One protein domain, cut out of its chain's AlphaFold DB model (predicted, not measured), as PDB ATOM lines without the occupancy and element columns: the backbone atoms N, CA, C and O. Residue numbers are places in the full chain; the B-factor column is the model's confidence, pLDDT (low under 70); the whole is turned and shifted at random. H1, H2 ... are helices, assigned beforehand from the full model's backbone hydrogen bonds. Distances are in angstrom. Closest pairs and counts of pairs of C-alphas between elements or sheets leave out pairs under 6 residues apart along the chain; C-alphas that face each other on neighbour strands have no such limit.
ATOM      1  N   ARG A  62       8.569  99.978 -39.175       71.06
ATOM      2  CA  ARG A  62       7.452  99.478 -39.989       71.06
ATOM      3  C   ARG A  62       6.123 100.148 -39.642       71.06
ATOM      4  O   ARG A  62       5.269 100.296 -40.515       71.06
ATOM      5  N   SER A  63       5.943 100.565 -38.390       74.25
ATOM      6  CA  SER A  63       4.771 101.280 -37.888       74.25
ATOM      7  C   SER A  63       4.978 102.794 -37.911       74.25
ATOM      8  O   SER A  63       5.900 103.336 -37.298       74.25
ATOM      9  N   ALA A  64       4.043 103.507 -38.542       77.00
ATOM     10  CA  ALA A  64       4.018 104.971 -38.540       77.00
ATOM     11  C   ALA A  64       3.825 105.571 -37.130       77.00
ATOM     12  O   ALA A  64       4.220 106.713 -36.895       77.00
ATOM     13  N   VAL A  65       3.241 104.814 -36.190       75.19
ATOM     14  CA  VAL A  65       3.097 105.215 -34.778       75.19
ATOM     15  C   VAL A  65       4.467 105.210 -34.099       75.19
ATOM     16  O   VAL A  65       4.888 106.223 -33.541       75.19
ATOM     17  N   VAL A  66       5.218 104.112 -34.234       79.31
ATOM     18  CA  VAL A  66       6.567 103.996 -33.660       79.31
ATOM     19  C   VAL A  66       7.532 104.994 -34.302       79.31
ATOM     20  O   VAL A  66       8.357 105.582 -33.605       79.31
ATOM     21  N   GLN A  67       7.401 105.260 -35.606       81.12
ATOM     22  CA  GLN A  67       8.235 106.247 -36.294       81.12
ATOM     23  C   GLN A  67       8.094 107.653 -35.681       81.12
ATOM     24  O   GLN A  67       9.107 108.307 -35.436       81.12
ATOM     25  N   LYS A  68       6.865 108.085 -35.364       78.69
ATOM     26  CA  LYS A  68       6.604 109.366 -34.683       78.69
ATOM     27  C   LYS A  68       7.136 109.393 -33.247       78.69
ATOM     28  O   LYS A  68       7.713 110.394 -32.832       78.69
ATOM     29  N   LEU A  69       6.980 108.299 -32.497       80.31
ATOM     30  CA  LEU A  69       7.501 108.194 -31.127       80.31
ATOM     31  C   LEU A  69       9.036 108.253 -31.089       80.31
ATOM     32  O   LEU A  69       9.610 108.857 -30.186       80.31
ATOM     33  N   LEU A  70       9.709 107.679 -32.090       85.06
ATOM     34  CA  LEU A  70      11.163 107.764 -32.241       85.06
ATOM     35  C   LEU A  70      11.645 109.171 -32.624       85.06
ATOM     36  O   LEU A  70      12.685 109.600 -32.128       85.06
ATOM     37  N   GLU A  71      10.893 109.899 -33.453       83.31
ATOM     38  CA  GLU A  71      11.177 111.303 -33.790       83.31
ATOM     39  C   GLU A  71      11.047 112.202 -32.544       83.31
ATOM     40  O   GLU A  71      11.991 112.908 -32.187       83.31
ATOM     41  N   ALA A  72       9.954 112.068 -31.785       79.06
ATOM     42  CA  ALA A  72       9.760 112.777 -30.516       79.06
ATOM     43  C   ALA A  72      10.814 112.422 -29.444       79.06
ATOM     44  O   ALA A  72      11.242 113.276 -28.661       79.06
ATOM     45  N   LEU A  73      11.275 111.168 -29.412       84.81
ATOM     46  CA  LEU A  73      12.358 110.731 -28.531       84.81
ATOM     47  C   LEU A  73      13.700 111.386 -28.900       84.81
ATOM     48  O   LEU A  73      14.441 111.822 -28.008       84.81
ATOM     49  N   ASP A  74      14.014 111.482 -30.193       84.50
ATOM     50  CA  ASP A  74      15.231 112.137 -30.679       84.50
ATOM     51  C   ASP A  74      15.211 113.658 -30.386       84.50
ATOM     52  O   ASP A  74      16.263 114.189 -30.017       84.50
ATOM     53  N   ASP A  75      14.043 114.313 -30.369       82.44
ATOM     54  CA  ASP A  75      13.868 115.730 -29.981       82.44
ATOM     55  C   ASP A  75      13.878 116.007 -28.457       82.44
ATOM     56  O   ASP A  75      14.114 117.140 -28.034       82.44
ATOM     57  N   SER A  76      13.667 114.998 -27.602       81.69
ATOM     58  CA  SER A  76      13.608 115.186 -26.136       81.69
ATOM     59  C   SER A  76      14.942 115.626 -25.489       81.69
ATOM     60  O   SER A  76      16.023 115.284 -25.963       81.69
ATOM     61  N   ASP A  77      14.918 116.292 -24.329       79.62
ATOM     62  CA  ASP A  77      16.142 116.658 -23.573       79.62
ATOM     63  C   ASP A  77      16.750 115.494 -22.740       79.62
ATOM     64  O   ASP A  77      17.618 115.701 -21.886       79.62
ATOM     65  N   ALA A  78      16.296 114.254 -22.953       78.94
ATOM     66  CA  ALA A  78      16.718 113.084 -22.179       78.94
ATOM     67  C   ALA A  78      18.188 112.680 -22.413       78.94
ATOM     68  O   ALA A  78      18.792 112.983 -23.449       78.94
ATOM     69  N   SER A  79      18.779 111.945 -21.462       79.06
ATOM     70  CA  SER A  79      20.177 111.522 -21.585       79.06
ATOM     71  C   SER A  79      20.369 110.518 -22.736       79.06
ATOM     72  O   SER A  79      19.471 109.735 -23.053       79.06
ATOM     73  N   PRO A  80      21.561 110.463 -23.362       79.31
ATOM     74  CA  PRO A  80      21.817 109.553 -24.481       79.31
ATOM     75  C   PRO A  80      21.831 108.067 -24.083       79.31
ATOM     76  O   PRO A  80      21.875 107.212 -24.963       79.31
ATOM     77  N   GLU A  81      21.832 107.749 -22.784       72.69
ATOM     78  CA  GLU A  81      21.662 106.384 -22.272       72.69
ATOM     79  C   GLU A  81      20.167 106.019 -22.245       72.69
ATOM     80  O   GLU A  81      19.781 104.999 -22.812       72.69
ATOM     81  N   GLU A  82      19.317 106.899 -21.703       73.75
ATOM     82  CA  GLU A  82      17.852 106.730 -21.666       73.75
ATOM     83  C   GLU A  82      17.255 106.690 -23.079       73.75
ATOM     84  O   GLU A  82      16.500 105.772 -23.399       73.75
ATOM     85  N   LYS A  83      17.667 107.606 -23.970       79.38
ATOM     86  CA  LYS A  83      17.226 107.606 -25.376       79.38
ATOM     87  C   LYS A  83      17.541 106.300 -26.102       79.38
ATOM     88  O   LYS A  83      16.768 105.885 -26.954       79.38
ATOM     89  N   ARG A  84      18.669 105.647 -25.796       80.25
ATOM     90  CA  ARG A  84      19.025 104.364 -26.425       80.25
ATOM     91  C   ARG A  84      18.139 103.230 -25.935       80.25
ATOM     92  O   ARG A  84      17.641 102.494 -26.773       80.25
ATOM     93  N   ALA A  85      17.910 103.139 -24.625       77.94
ATOM     94  CA  ALA A  85      17.047 102.114 -24.046       77.94
ATOM     95  C   ALA A  85      15.606 102.219 -24.578       77.94
ATOM     96  O   ALA A  85      15.054 101.240 -25.071       77.94
ATOM     97  N   VAL A  86      15.021 103.424 -24.570       78.38
ATOM     98  CA  VAL A  86      13.657 103.638 -25.090       78.38
ATOM     99  C   VAL A  86      13.586 103.388 -26.602       78.38
ATOM    100  O   VAL A  86      12.624 102.793 -27.076       78.38
ATOM    101  N   ARG A  87      14.621 103.760 -27.367       84.75
ATOM    102  CA  ARG A  87      14.709 103.475 -28.810       84.75
ATOM    103  C   ARG A  87      14.787 101.981 -29.118       84.75
ATOM    104  O   ARG A  87      14.195 101.550 -30.100       84.75
ATOM    105  N   GLU A  88      15.510 101.210 -28.312       83.56
ATOM    106  CA  GLU A  88      15.611  99.753 -28.448       83.56
ATOM    107  C   GLU A  88      14.254  99.085 -28.180       83.56
ATOM    108  O   GLU A  88      13.762  98.356 -29.038       83.56
ATOM    109  N   MET A  89      13.584  99.446 -27.079       79.56
ATOM    110  CA  MET A  89      12.248  98.931 -26.741       79.56
ATOM    111  C   MET A  89      11.165  99.328 -27.759       79.56
ATOM    112  O   MET A  89      10.318  98.508 -28.106       79.56
ATOM    113  N   LEU A  90      11.202 100.556 -28.294       83.12
ATOM    114  CA  LEU A  90      10.286 100.986 -29.359       83.12
ATOM    115  C   LEU A  90      10.493 100.189 -30.658       83.12
ATOM    116  O   LEU A  90       9.516  99.823 -31.308       83.12
ATOM    117  N   LEU A  91      11.741  99.882 -31.026       81.94
ATOM    118  CA  LEU A  91      12.046  99.047 -32.195       81.94
ATOM    119  C   LEU A  91      11.644  97.577 -31.990       81.94
ATOM    120  O   LEU A  91      11.217  96.931 -32.943       81.94
ATOM    121  N   GLU A  92      11.731  97.051 -30.766       78.88
ATOM    122  CA  GLU A  92      11.221  95.711 -30.453       78.88
ATOM    123  C   GLU A  92       9.686  95.658 -30.542       78.88
ATOM    124  O   GLU A  92       9.132  94.743 -31.156       78.88
ATOM    125  N   ALA A  93       8.987  96.667 -30.009       78.06
ATOM    126  CA  ALA A  93       7.534  96.786 -30.135       78.06
ATOM    127  C   ALA A  93       7.084  96.891 -31.607       78.06
ATOM    128  O   ALA A  93       6.082  96.285 -31.989       78.06
ATOM    129  N   ASP A  94       7.846  97.589 -32.454       79.88
ATOM    130  CA  ASP A  94       7.623  97.651 -33.904       79.88
ATOM    131  C   ASP A  94       7.739  96.277 -34.586       79.88
ATOM    132  O   ASP A  94       6.887  95.909 -35.399       79.88
ATOM    133  N   GLU A  95       8.748  95.477 -34.218       77.62
ATOM    134  CA  GLU A  95       8.903  94.112 -34.729       77.62
ATOM    135  C   GLU A  95       7.754  93.201 -34.262       77.62
ATOM    136  O   GLU A  95       7.227  92.423 -35.062       77.62
ATOM    137  N   GLN A  96       7.296  93.334 -33.011       74.06
ATOM    138  CA  GLN A  96       6.150  92.583 -32.480       74.06
ATOM    139  C   GLN A  96       4.818  92.981 -33.147       74.06
ATOM    140  O   GLN A  96       4.010  92.106 -33.486       74.06
ATOM    141  N   LEU A  97       4.599  94.274 -33.404       71.94
ATOM    142  CA  LEU A  97       3.455  94.783 -34.172       71.94
ATOM    143  C   LEU A  97       3.472  94.247 -35.606       71.94
ATOM    144  O   LEU A  97       2.482  93.677 -36.072       71.94
ATOM    145  N   ALA A  98       4.607  94.360 -36.297       71.88
ATOM    146  CA  ALA A  98       4.755  93.860 -37.657       71.88
ATOM    147  C   ALA A  98       4.571  92.338 -37.737       71.88
ATOM    148  O   ALA A  98       3.860  91.858 -38.617       71.88
ATOM    149  N   ALA A  99       5.122  91.573 -36.790       70.81
ATOM    150  CA  ALA A  99       4.918  90.128 -36.703       70.81
ATOM    151  C   ALA A  99       3.443  89.755 -36.460       70.81
ATOM    152  O   ALA A  99       2.966  88.754 -37.002       70.81
ATOM    153  N   SER A 100       2.702  90.565 -35.701       66.94
ATOM    154  CA  SER A 100       1.268  90.363 -35.448       66.94
ATOM    155  C   SER A 100       0.417  90.655 -36.692       66.94
ATOM    156  O   SER A 100      -0.471  89.870 -37.041       66.94
ATOM    157  N   LEU A 101       0.737  91.726 -37.424       63.31
ATOM    158  CA  LEU A 101       0.083  92.090 -38.686       63.31
ATOM    159  C   LEU A 101       0.408  91.086 -39.814       63.31
ATOM    160  O   LEU A 101      -0.497  90.581 -40.484       63.31
ATOM    161  N   GLU A 102       1.680  90.713 -39.987       62.03
ATOM    162  CA  GLU A 102       2.121  89.703 -40.962       62.03
ATOM    163  C   GLU A 102       1.612  88.292 -40.615       62.03
ATOM    164  O   GLU A 102       1.260  87.517 -41.512       62.03
ATOM    165  N   GLY A 103       1.513  87.960 -39.325       52.81
ATOM    166  CA  GLY A 103       0.930  86.710 -38.831       52.81
ATOM    167  C   GLY A 103      -0.554  86.561 -39.180       52.81
ATOM    168  O   GLY A 103      -1.010  85.452 -39.469       52.81
ATOM    169  N   ASN A 104      -1.293  87.674 -39.246       47.59
ATOM    170  CA  ASN A 104      -2.664  87.705 -39.761       47.59
ATOM    171  C   ASN A 104      -2.716  87.632 -41.301       47.59
ATOM    172  O   ASN A 104      -3.612  86.989 -41.854       47.59
ATOM    173  N   GLN A 148       6.086 106.986 -14.342       65.50
ATOM    174  CA  GLN A 148       6.722 107.825 -13.325       65.50
ATOM    175  C   GLN A 148       7.876 108.677 -13.874       65.50
ATOM    176  O   GLN A 148       8.182 109.728 -13.305       65.50
ATOM    177  N   THR A 149       8.494 108.270 -14.981       74.00
ATOM    178  CA  THR A 149       9.539 109.017 -15.686       74.00
ATOM    179  C   THR A 149       8.927 109.990 -16.695       74.00
ATOM    180  O   THR A 149       8.053 109.644 -17.489       74.00
ATOM    181  N   THR A 150       9.404 111.240 -16.689       79.94
ATOM    182  CA  THR A 150       8.853 112.314 -17.535       79.94
ATOM    183  C   THR A 150       8.893 111.971 -19.025       79.94
ATOM    184  O   THR A 150       7.960 112.308 -19.741       79.94
ATOM    185  N   ILE A 151       9.941 111.271 -19.478       76.62
ATOM    186  CA  ILE A 151      10.108 110.878 -20.884       76.62
ATOM    187  C   ILE A 151       9.023 109.898 -21.346       76.62
ATOM    188  O   ILE A 151       8.484 110.053 -22.438       76.62
ATOM    189  N   ILE A 152       8.654 108.924 -20.506       82.50
ATOM    190  CA  ILE A 152       7.608 107.962 -20.851       82.50
ATOM    191  C   ILE A 152       6.229 108.621 -20.772       82.50
ATOM    192  O   ILE A 152       5.418 108.372 -21.656       82.50
ATOM    193  N   ARG A 153       5.976 109.534 -19.817       80.44
ATOM    194  CA  ARG A 153       4.731 110.332 -19.827       80.44
ATOM    195  C   ARG A 153       4.554 111.093 -21.131       80.44
ATOM    196  O   ARG A 153       3.505 110.971 -21.742       80.44
ATOM    197  N   THR A 154       5.581 111.807 -21.595       80.81
ATOM    198  CA  THR A 154       5.489 112.543 -22.866       80.81
ATOM    199  C   THR A 154       5.274 111.622 -24.067       80.81
ATOM    200  O   THR A 154       4.623 112.024 -25.022       80.81
ATOM    201  N   LEU A 155       5.777 110.383 -24.030       79.62
ATOM    202  CA  LEU A 155       5.542 109.399 -25.093       79.62
ATOM    203  C   LEU A 155       4.151 108.752 -25.014       79.62
ATOM    204  O   LEU A 155       3.601 108.421 -26.056       79.62
ATOM    205  N   LEU A 156       3.573 108.602 -23.817       83.44
ATOM    206  CA  LEU A 156       2.187 108.162 -23.627       83.44
ATOM    207  C   LEU A 156       1.187 109.261 -24.011       83.44
ATOM    208  O   LEU A 156       0.254 108.983 -24.748       83.44
ATOM    209  N   GLU A 157       1.421 110.514 -23.610       82.75
ATOM    210  CA  GLU A 157       0.619 111.669 -24.047       82.75
ATOM    211  C   GLU A 157       0.639 111.817 -25.578       82.75
ATOM    212  O   GLU A 157      -0.396 112.067 -26.191       82.75
ATOM    213  N   LEU A 158       1.801 111.605 -26.210       79.44
ATOM    214  CA  LEU A 158       1.916 111.576 -27.670       79.44
ATOM    215  C   LEU A 158       1.266 110.344 -28.299       79.44
ATOM    216  O   LEU A 158       0.731 110.470 -29.395       79.44
ATOM    217  N   LEU A 159       1.305 109.172 -27.653       81.31
ATOM    218  CA  LEU A 159       0.587 107.981 -28.118       81.31
ATOM    219  C   LEU A 159      -0.920 108.276 -28.160       81.31
ATOM    220  O   LEU A 159      -1.514 108.182 -29.229       81.31
ATOM    221  N   ASP A 160      -1.479 108.752 -27.047       82.19
ATOM    222  CA  ASP A 160      -2.891 109.121 -26.896       82.19
ATOM    223  C   ASP A 160      -3.336 110.252 -27.860       82.19
ATOM    224  O   ASP A 160      -4.522 110.370 -28.173       82.19
ATOM    225  N   GLU A 161      -2.411 111.094 -28.350       80.50
ATOM    226  CA  GLU A 161      -2.682 112.110 -29.384       80.50
ATOM    227  C   GLU A 161      -2.624 111.548 -30.822       80.50
ATOM    228  O   GLU A 161      -3.327 112.048 -31.709       80.50
ATOM    229  N   ILE A 162      -1.792 110.531 -31.093       73.06
ATOM    230  CA  ILE A 162      -1.578 109.997 -32.453       73.06
ATOM    231  C   ILE A 162      -2.391 108.742 -32.783       73.06
ATOM    232  O   ILE A 162      -2.546 108.461 -33.977       73.06
ATOM    233  N   THR A 163      -2.887 107.997 -31.792       69.75
ATOM    234  CA  THR A 163      -3.785 106.852 -31.995       69.75
ATOM    235  C   THR A 163      -5.250 107.234 -31.794       69.75
ATOM    236  O   THR A 163      -5.610 108.177 -31.094       69.75
ATOM    237  N   THR A 164      -6.130 106.508 -32.479       61.84
ATOM    238  CA  THR A 164      -7.580 106.574 -32.270       61.84
ATOM    239  C   THR A 164      -8.026 105.327 -31.507       61.84
ATOM    240  O   THR A 164      -7.521 104.253 -31.835       61.84
ATOM    241  N   PRO A 165      -9.016 105.417 -30.597       56.38
ATOM    242  CA  PRO A 165      -9.311 104.400 -29.571       56.38
ATOM    243  C   PRO A 165      -9.876 103.048 -30.071       56.38
ATOM    244  O   PRO A 165     -10.394 102.272 -29.272       56.38
ATOM    245  N   ASP A 166      -9.804 102.770 -31.374       52.59
ATOM    246  CA  ASP A 166     -10.221 101.519 -32.026       52.59
ATOM    247  C   ASP A 166      -9.021 100.724 -32.611       52.59
ATOM    248  O   ASP A 166      -9.216  99.725 -33.305       52.59
ATOM    249  N   GLU A 167      -7.775 101.160 -32.385       62.53
ATOM    250  CA  GLU A 167      -6.564 100.483 -32.876       62.53
ATOM    251  C   GLU A 167      -5.994  99.494 -31.837       62.53
ATOM    252  O   GLU A 167      -5.347  99.902 -30.873       62.53
ATOM    253  N   ASP A 168      -6.097  98.181 -32.100       64.06
ATOM    254  CA  ASP A 168      -5.439  97.105 -31.316       64.06
ATOM    255  C   ASP A 168      -3.896  97.273 -31.199       64.06
ATOM    256  O   ASP A 168      -3.230  96.556 -30.449       64.06
ATOM    257  N   SER A 169      -3.304  98.189 -31.978       66.50
ATOM    258  CA  SER A 169      -1.879  98.533 -31.955       66.50
ATOM    259  C   SER A 169      -1.488  99.409 -30.752       66.50
ATOM    260  O   SER A 169      -0.336  99.361 -30.318       66.50
ATOM    261  N   GLU A 170      -2.436 100.169 -30.192       76.19
ATOM    262  CA  GLU A 170      -2.219 101.125 -29.102       76.19
ATOM    263  C   GLU A 170      -1.825 100.421 -27.797       76.19
ATOM    264  O   GLU A 170      -0.813 100.773 -27.190       76.19
ATOM    265  N   ASP A 171      -2.563  99.378 -27.406       77.81
ATOM    266  CA  ASP A 171      -2.333  98.637 -26.159       77.81
ATOM    267  C   ASP A 171      -0.933  98.006 -26.104       77.81
ATOM    268  O   ASP A 171      -0.279  98.041 -25.063       77.81
ATOM    269  N   VAL A 172      -0.426  97.495 -27.233       77.56
ATOM    270  CA  VAL A 172       0.923  96.903 -27.321       77.56
ATOM    271  C   VAL A 172       2.008  97.958 -27.087       77.56
ATOM    272  O   VAL A 172       2.986  97.700 -26.383       77.56
ATOM    273  N   VAL A 173       1.842  99.161 -27.647       77.75
ATOM    274  CA  VAL A 173       2.801 100.264 -27.468       77.75
ATOM    275  C   VAL A 173       2.685 100.869 -26.067       77.75
ATOM    276  O   VAL A 173       3.710 101.181 -25.458       77.75
ATOM    277  N   ARG A 174       1.470 100.974 -25.514       82.75
ATOM    278  CA  ARG A 174       1.221 101.424 -24.137       82.75
ATOM    279  C   ARG A 174       1.861 100.472 -23.119       82.75
ATOM    280  O   ARG A 174       2.609 100.936 -22.259       82.75
ATOM    281  N   ASP A 175       1.664  99.160 -23.259       80.88
ATOM    282  CA  ASP A 175       2.313  98.145 -22.413       80.88
ATOM    283  C   ASP A 175       3.849  98.193 -22.536       80.88
ATOM    284  O   ASP A 175       4.557  98.110 -21.527       80.88
ATOM    285  N   ALA A 176       4.389  98.371 -23.748       76.88
ATOM    286  CA  ALA A 176       5.832  98.512 -23.962       76.88
ATOM    287  C   ALA A 176       6.405  99.767 -23.276       76.88
ATOM    288  O   ALA A 176       7.436  99.688 -22.606       76.88
ATOM    289  N   LEU A 177       5.717 100.909 -23.372       82.38
ATOM    290  CA  LEU A 177       6.102 102.155 -22.703       82.38
ATOM    291  C   LEU A 177       6.035 102.034 -21.170       82.38
ATOM    292  O   LEU A 177       6.962 102.463 -20.482       82.38
ATOM    293  N   LEU A 178       5.002 101.395 -20.615       84.44
ATOM    294  CA  LEU A 178       4.887 101.164 -19.168       84.44
ATOM    295  C   LEU A 178       5.960 100.196 -18.634       84.44
ATOM    296  O   LEU A 178       6.482 100.397 -17.532       84.44
ATOM    297  N   ASN A 179       6.354  99.183 -19.415       81.56
ATOM    298  CA  ASN A 179       7.505  98.337 -19.086       81.56
ATOM    299  C   ASN A 179       8.824  99.132 -19.148       81.56
ATOM    300  O   ASN A 179       9.629  99.040 -18.219       81.56
ATOM    301  N   ALA A 180       9.005  99.989 -20.159       73.75
ATOM    302  CA  ALA A 180      10.165 100.878 -20.263       73.75
ATOM    303  C   ALA A 180      10.290 101.828 -19.057       73.75
ATOM    304  O   ALA A 180      11.392 102.029 -18.544       73.75
ATOM    305  N   ASP A 181       9.176 102.364 -18.544       81.25
ATOM    306  CA  ASP A 181       9.167 103.151 -17.302       81.25
ATOM    307  C   ASP A 181       9.676 102.342 -16.104       81.25
ATOM    308  O   ASP A 181      10.437 102.849 -15.273       81.25
ATOM    309  N   ALA A 182       9.281 101.070 -16.016       78.12
ATOM    310  CA  ALA A 182       9.697 100.191 -14.936       78.12
ATOM    311  C   ALA A 182      11.200  99.889 -14.967       78.12
ATOM    312  O   ALA A 182      11.858 100.007 -13.927       78.12
ATOM    313  N   GLU A 183      11.747  99.581 -16.142       75.12
ATOM    314  CA  GLU A 183      13.181  99.342 -16.321       75.12
ATOM    315  C   GLU A 183      14.016 100.608 -16.092       75.12
ATOM    316  O   GLU A 183      15.030 100.562 -15.392       75.12
ATOM    317  N   LEU A 184      13.567 101.766 -16.591       78.81
ATOM    318  CA  LEU A 184      14.223 103.054 -16.340       78.81
ATOM    319  C   LEU A 184      14.256 103.386 -14.842       78.81
ATOM    320  O   LEU A 184      15.295 103.795 -14.316       78.81
ATOM    321  N   ARG A 185      13.146 103.170 -14.125       78.69
ATOM    322  CA  ARG A 185      13.060 103.383 -12.672       78.69
ATOM    323  C   ARG A 185      14.009 102.461 -11.908       78.69
ATOM    324  O   ARG A 185      14.677 102.919 -10.978       78.69
ATOM    325  N   GLU A 186      14.103 101.191 -12.302       77.75
ATOM    326  CA  GLU A 186      15.053 100.245 -11.714       77.75
ATOM    327  C   GLU A 186      16.507 100.648 -12.011       77.75
ATOM    328  O   GLU A 186      17.321 100.733 -11.088       77.75
ATOM    329  N   ALA A 187      16.841 100.980 -13.259       70.81
ATOM    330  CA  ALA A 187      18.180 101.408 -13.655       70.81
ATOM    331  C   ALA A 187      18.629 102.676 -12.904       70.81
ATOM    332  O   ALA A 187      19.742 102.728 -12.367       70.81
ATOM    333  N   LEU A 188      17.756 103.684 -12.793       74.81
ATOM    334  CA  LEU A 188      18.012 104.914 -12.039       74.81
ATOM    335  C   LEU A 188      18.099 104.657 -10.524       74.81
ATOM    336  O   LEU A 188      18.978 105.212  -9.856       74.81
ATOM    337  N   GLY A 189      17.251 103.781  -9.977       74.62
ATOM    338  CA  GLY A 189      17.297 103.351  -8.576       74.62
ATOM    339  C   GLY A 189      18.602 102.631  -8.225       74.62
ATOM    340  O   GLY A 189      19.286 103.002  -7.266       74.62
ATOM    341  N   ASN A 190      19.010 101.672  -9.056       70.31
ATOM    342  CA  ASN A 190      20.263 100.932  -8.930       70.31
ATOM    343  C   ASN A 190      21.485 101.858  -9.078       70.31
ATOM    344  O   ASN A 190      22.432 101.770  -8.289       70.31
ATOM    345  N   ARG A 191      21.450 102.824 -10.007       59.72
ATOM    346  CA  ARG A 191      22.488 103.861 -10.165       59.72
ATOM    347  C   ARG A 191      22.592 104.761  -8.930       59.72
ATOM    348  O   ARG A 191      23.701 105.032  -8.467       59.72
ATOM    349  N   LYS A 192      21.461 105.172  -8.344       68.56
ATOM    350  CA  LYS A 192      21.417 105.941  -7.089       68.56
ATOM    351  C   LYS A 192      22.005 105.144  -5.919       68.56
ATOM    352  O   LYS A 192      22.839 105.679  -5.190       68.56
ATOM    353  N   ALA A 193      21.649 103.866  -5.783       66.50
ATOM    354  CA  ALA A 193      22.194 102.975  -4.757       66.50
ATOM    355  C   ALA A 193      23.712 102.742  -4.917       66.50
ATOM    356  O   ALA A 193      24.443 102.717  -3.924       66.50
ATOM    357  N   LEU A 194      24.211 102.632  -6.154       61.00
ATOM    358  CA  LEU A 194      25.646 102.550  -6.450       61.00
ATOM    359  C   LEU A 194      26.394 103.835  -6.070       61.00
ATOM    360  O   LEU A 194      27.448 103.756  -5.439       61.00
ATOM    361  N   ILE A 195      25.844 105.010  -6.392       63.53
ATOM    362  CA  ILE A 195      26.422 106.310  -6.010       63.53
ATOM    363  C   ILE A 195      26.423 106.477  -4.486       63.53
ATOM    364  O   ILE A 195      27.418 106.922  -3.915       63.53
ATOM    365  N   GLU A 196      25.349 106.084  -3.800       69.69
ATOM    366  CA  GLU A 196      25.303 106.108  -2.338       69.69
ATOM    367  C   GLU A 196      26.357 105.166  -1.736       69.69
ATOM    368  O   GLU A 196      27.124 105.568  -0.861       69.69
ATOM    369  N   ARG A 197      26.475 103.937  -2.255       61.84
ATOM    370  CA  ARG A 197      27.484 102.956  -1.827       61.84
ATOM    371  C   ARG A 197      28.918 103.429  -2.082       61.84
ATOM    372  O   ARG A 197      29.777 103.153  -1.253       61.84
ATOM    373  N   ALA A 198      29.172 104.147  -3.175       63.47
ATOM    374  CA  ALA A 198      30.472 104.750  -3.472       63.47
ATOM    375  C   ALA A 198      30.795 105.950  -2.558       63.47
ATOM    376  O   ALA A 198      31.953 106.157  -2.202       63.47
ATOM    377  N   ASN A 199      29.778 106.711  -2.138       71.75
ATOM    378  CA  ASN A 199      29.922 107.834  -1.206       71.75
ATOM    379  C   ASN A 199      29.967 107.415   0.275       71.75
ATOM    380  O   ASN A 199      30.391 108.206   1.123       71.75
ATOM    381  N   ARG A 200      29.574 106.180   0.618       70.50
ATOM    382  CA  ARG A 200      29.779 105.614   1.960       70.50
ATOM    383  C   ARG A 200      31.279 105.445   2.216       70.50
ATOM    384  O   ARG A 200      31.896 104.457   1.826       70.50
ATOM    385  N   ARG A 201      31.852 106.440   2.898       61.38
ATOM    386  CA  ARG A 201      33.244 106.471   3.361       61.38
ATOM    387  C   ARG A 201      33.572 105.147   4.060       61.38
ATOM    388  O   ARG A 201      32.892 104.784   5.018       61.38
TER     389      ARG A 201
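Overview. This is residues 62 to 104 and 148 to 201 of the 241 residues of an uncharacterized protein of Planctomycetes bacterium (UniProt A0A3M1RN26). Two helical hairpins, H1 with H2 and H3 with H4, pack side on side into a four-helix bundle, in which H1 packs on H3 and H2 on H4. The long helix H4 runs on past the bundle, and residues 189 to 201 stick out as a free arm that makes much of the length. The 97 printed residues include four named helices, in the order H1, H2, H3, H4, and no named strand; the class is all helix. The whole is only just loose, close to compact, with a radius of gyration of the C-alphas of 15.4 A and spans of 59 by 25 by 20 A.

Arrangement. The longest helix is H4, residues 169 to 199. It touches H2, residues 82 to 104, at a shallow tilt of 27 degrees, opposite ways; the closest C-alphas, those of Ala 93 and Val 173, are 6.5 A apart. H4 also touches H3, residues 150 to 162, with residues 170 to 181 alone. These two form a helical hairpin at a shallow tilt of 8 degrees, and their closest C-alphas are those of Ile 152 and Asp 181, 6.2 A apart. H1, residues 64 to 75, touches H3 at a tilt of 36 degrees, only just steep, opposite ways; the closest C-alphas, those of Leu 69 and Leu 155, are 6.5 A apart. H1 and H2 form the other helical hairpin, at a shallow tilt of 5 degrees, with the C-alphas of Val 66 and Leu 90 closest at 6.4 A. H1 and H4 are near each other, and H2 and H3 are near each other. In H1, H2, H3 and H4 every O i to N i+4 pair is within hydrogen-bond range.

Along the chain. H4 has 31 residues and is 45.2 A long from first to last C-alpha; C-alpha 169 is at (-1.879, 98.533, -31.955), and C-alpha 199 is at (29.922, 107.834, -1.206). H2 has 23 residues and measures 33.3 A. H3 has 13 residues and measures 18.3 A. H1 has 12 residues and measures 16.9 A, with C-alpha 64 at (4.018, 104.971, -38.540).

Size, cuts and confidence. The C-alphas of Asn 104 and Arg 201, 59.2 A apart, are the two farthest apart. Without residues 189 to 201, which stand free, the body spans 38 by 22 by 20 A. Residues 105 to 147 are not printed, and C-alphas 104 and 148 are 34.5 A apart across this cut, which lies between H2 and H3. The links from H1 to H2 and from H3 to H4 are short, with 6 residues each. The mean pLDDT of the printed part is 74.8; it is under 70 at residues 100 to 104, 148, 163 to 169, 191 to 198 and 201.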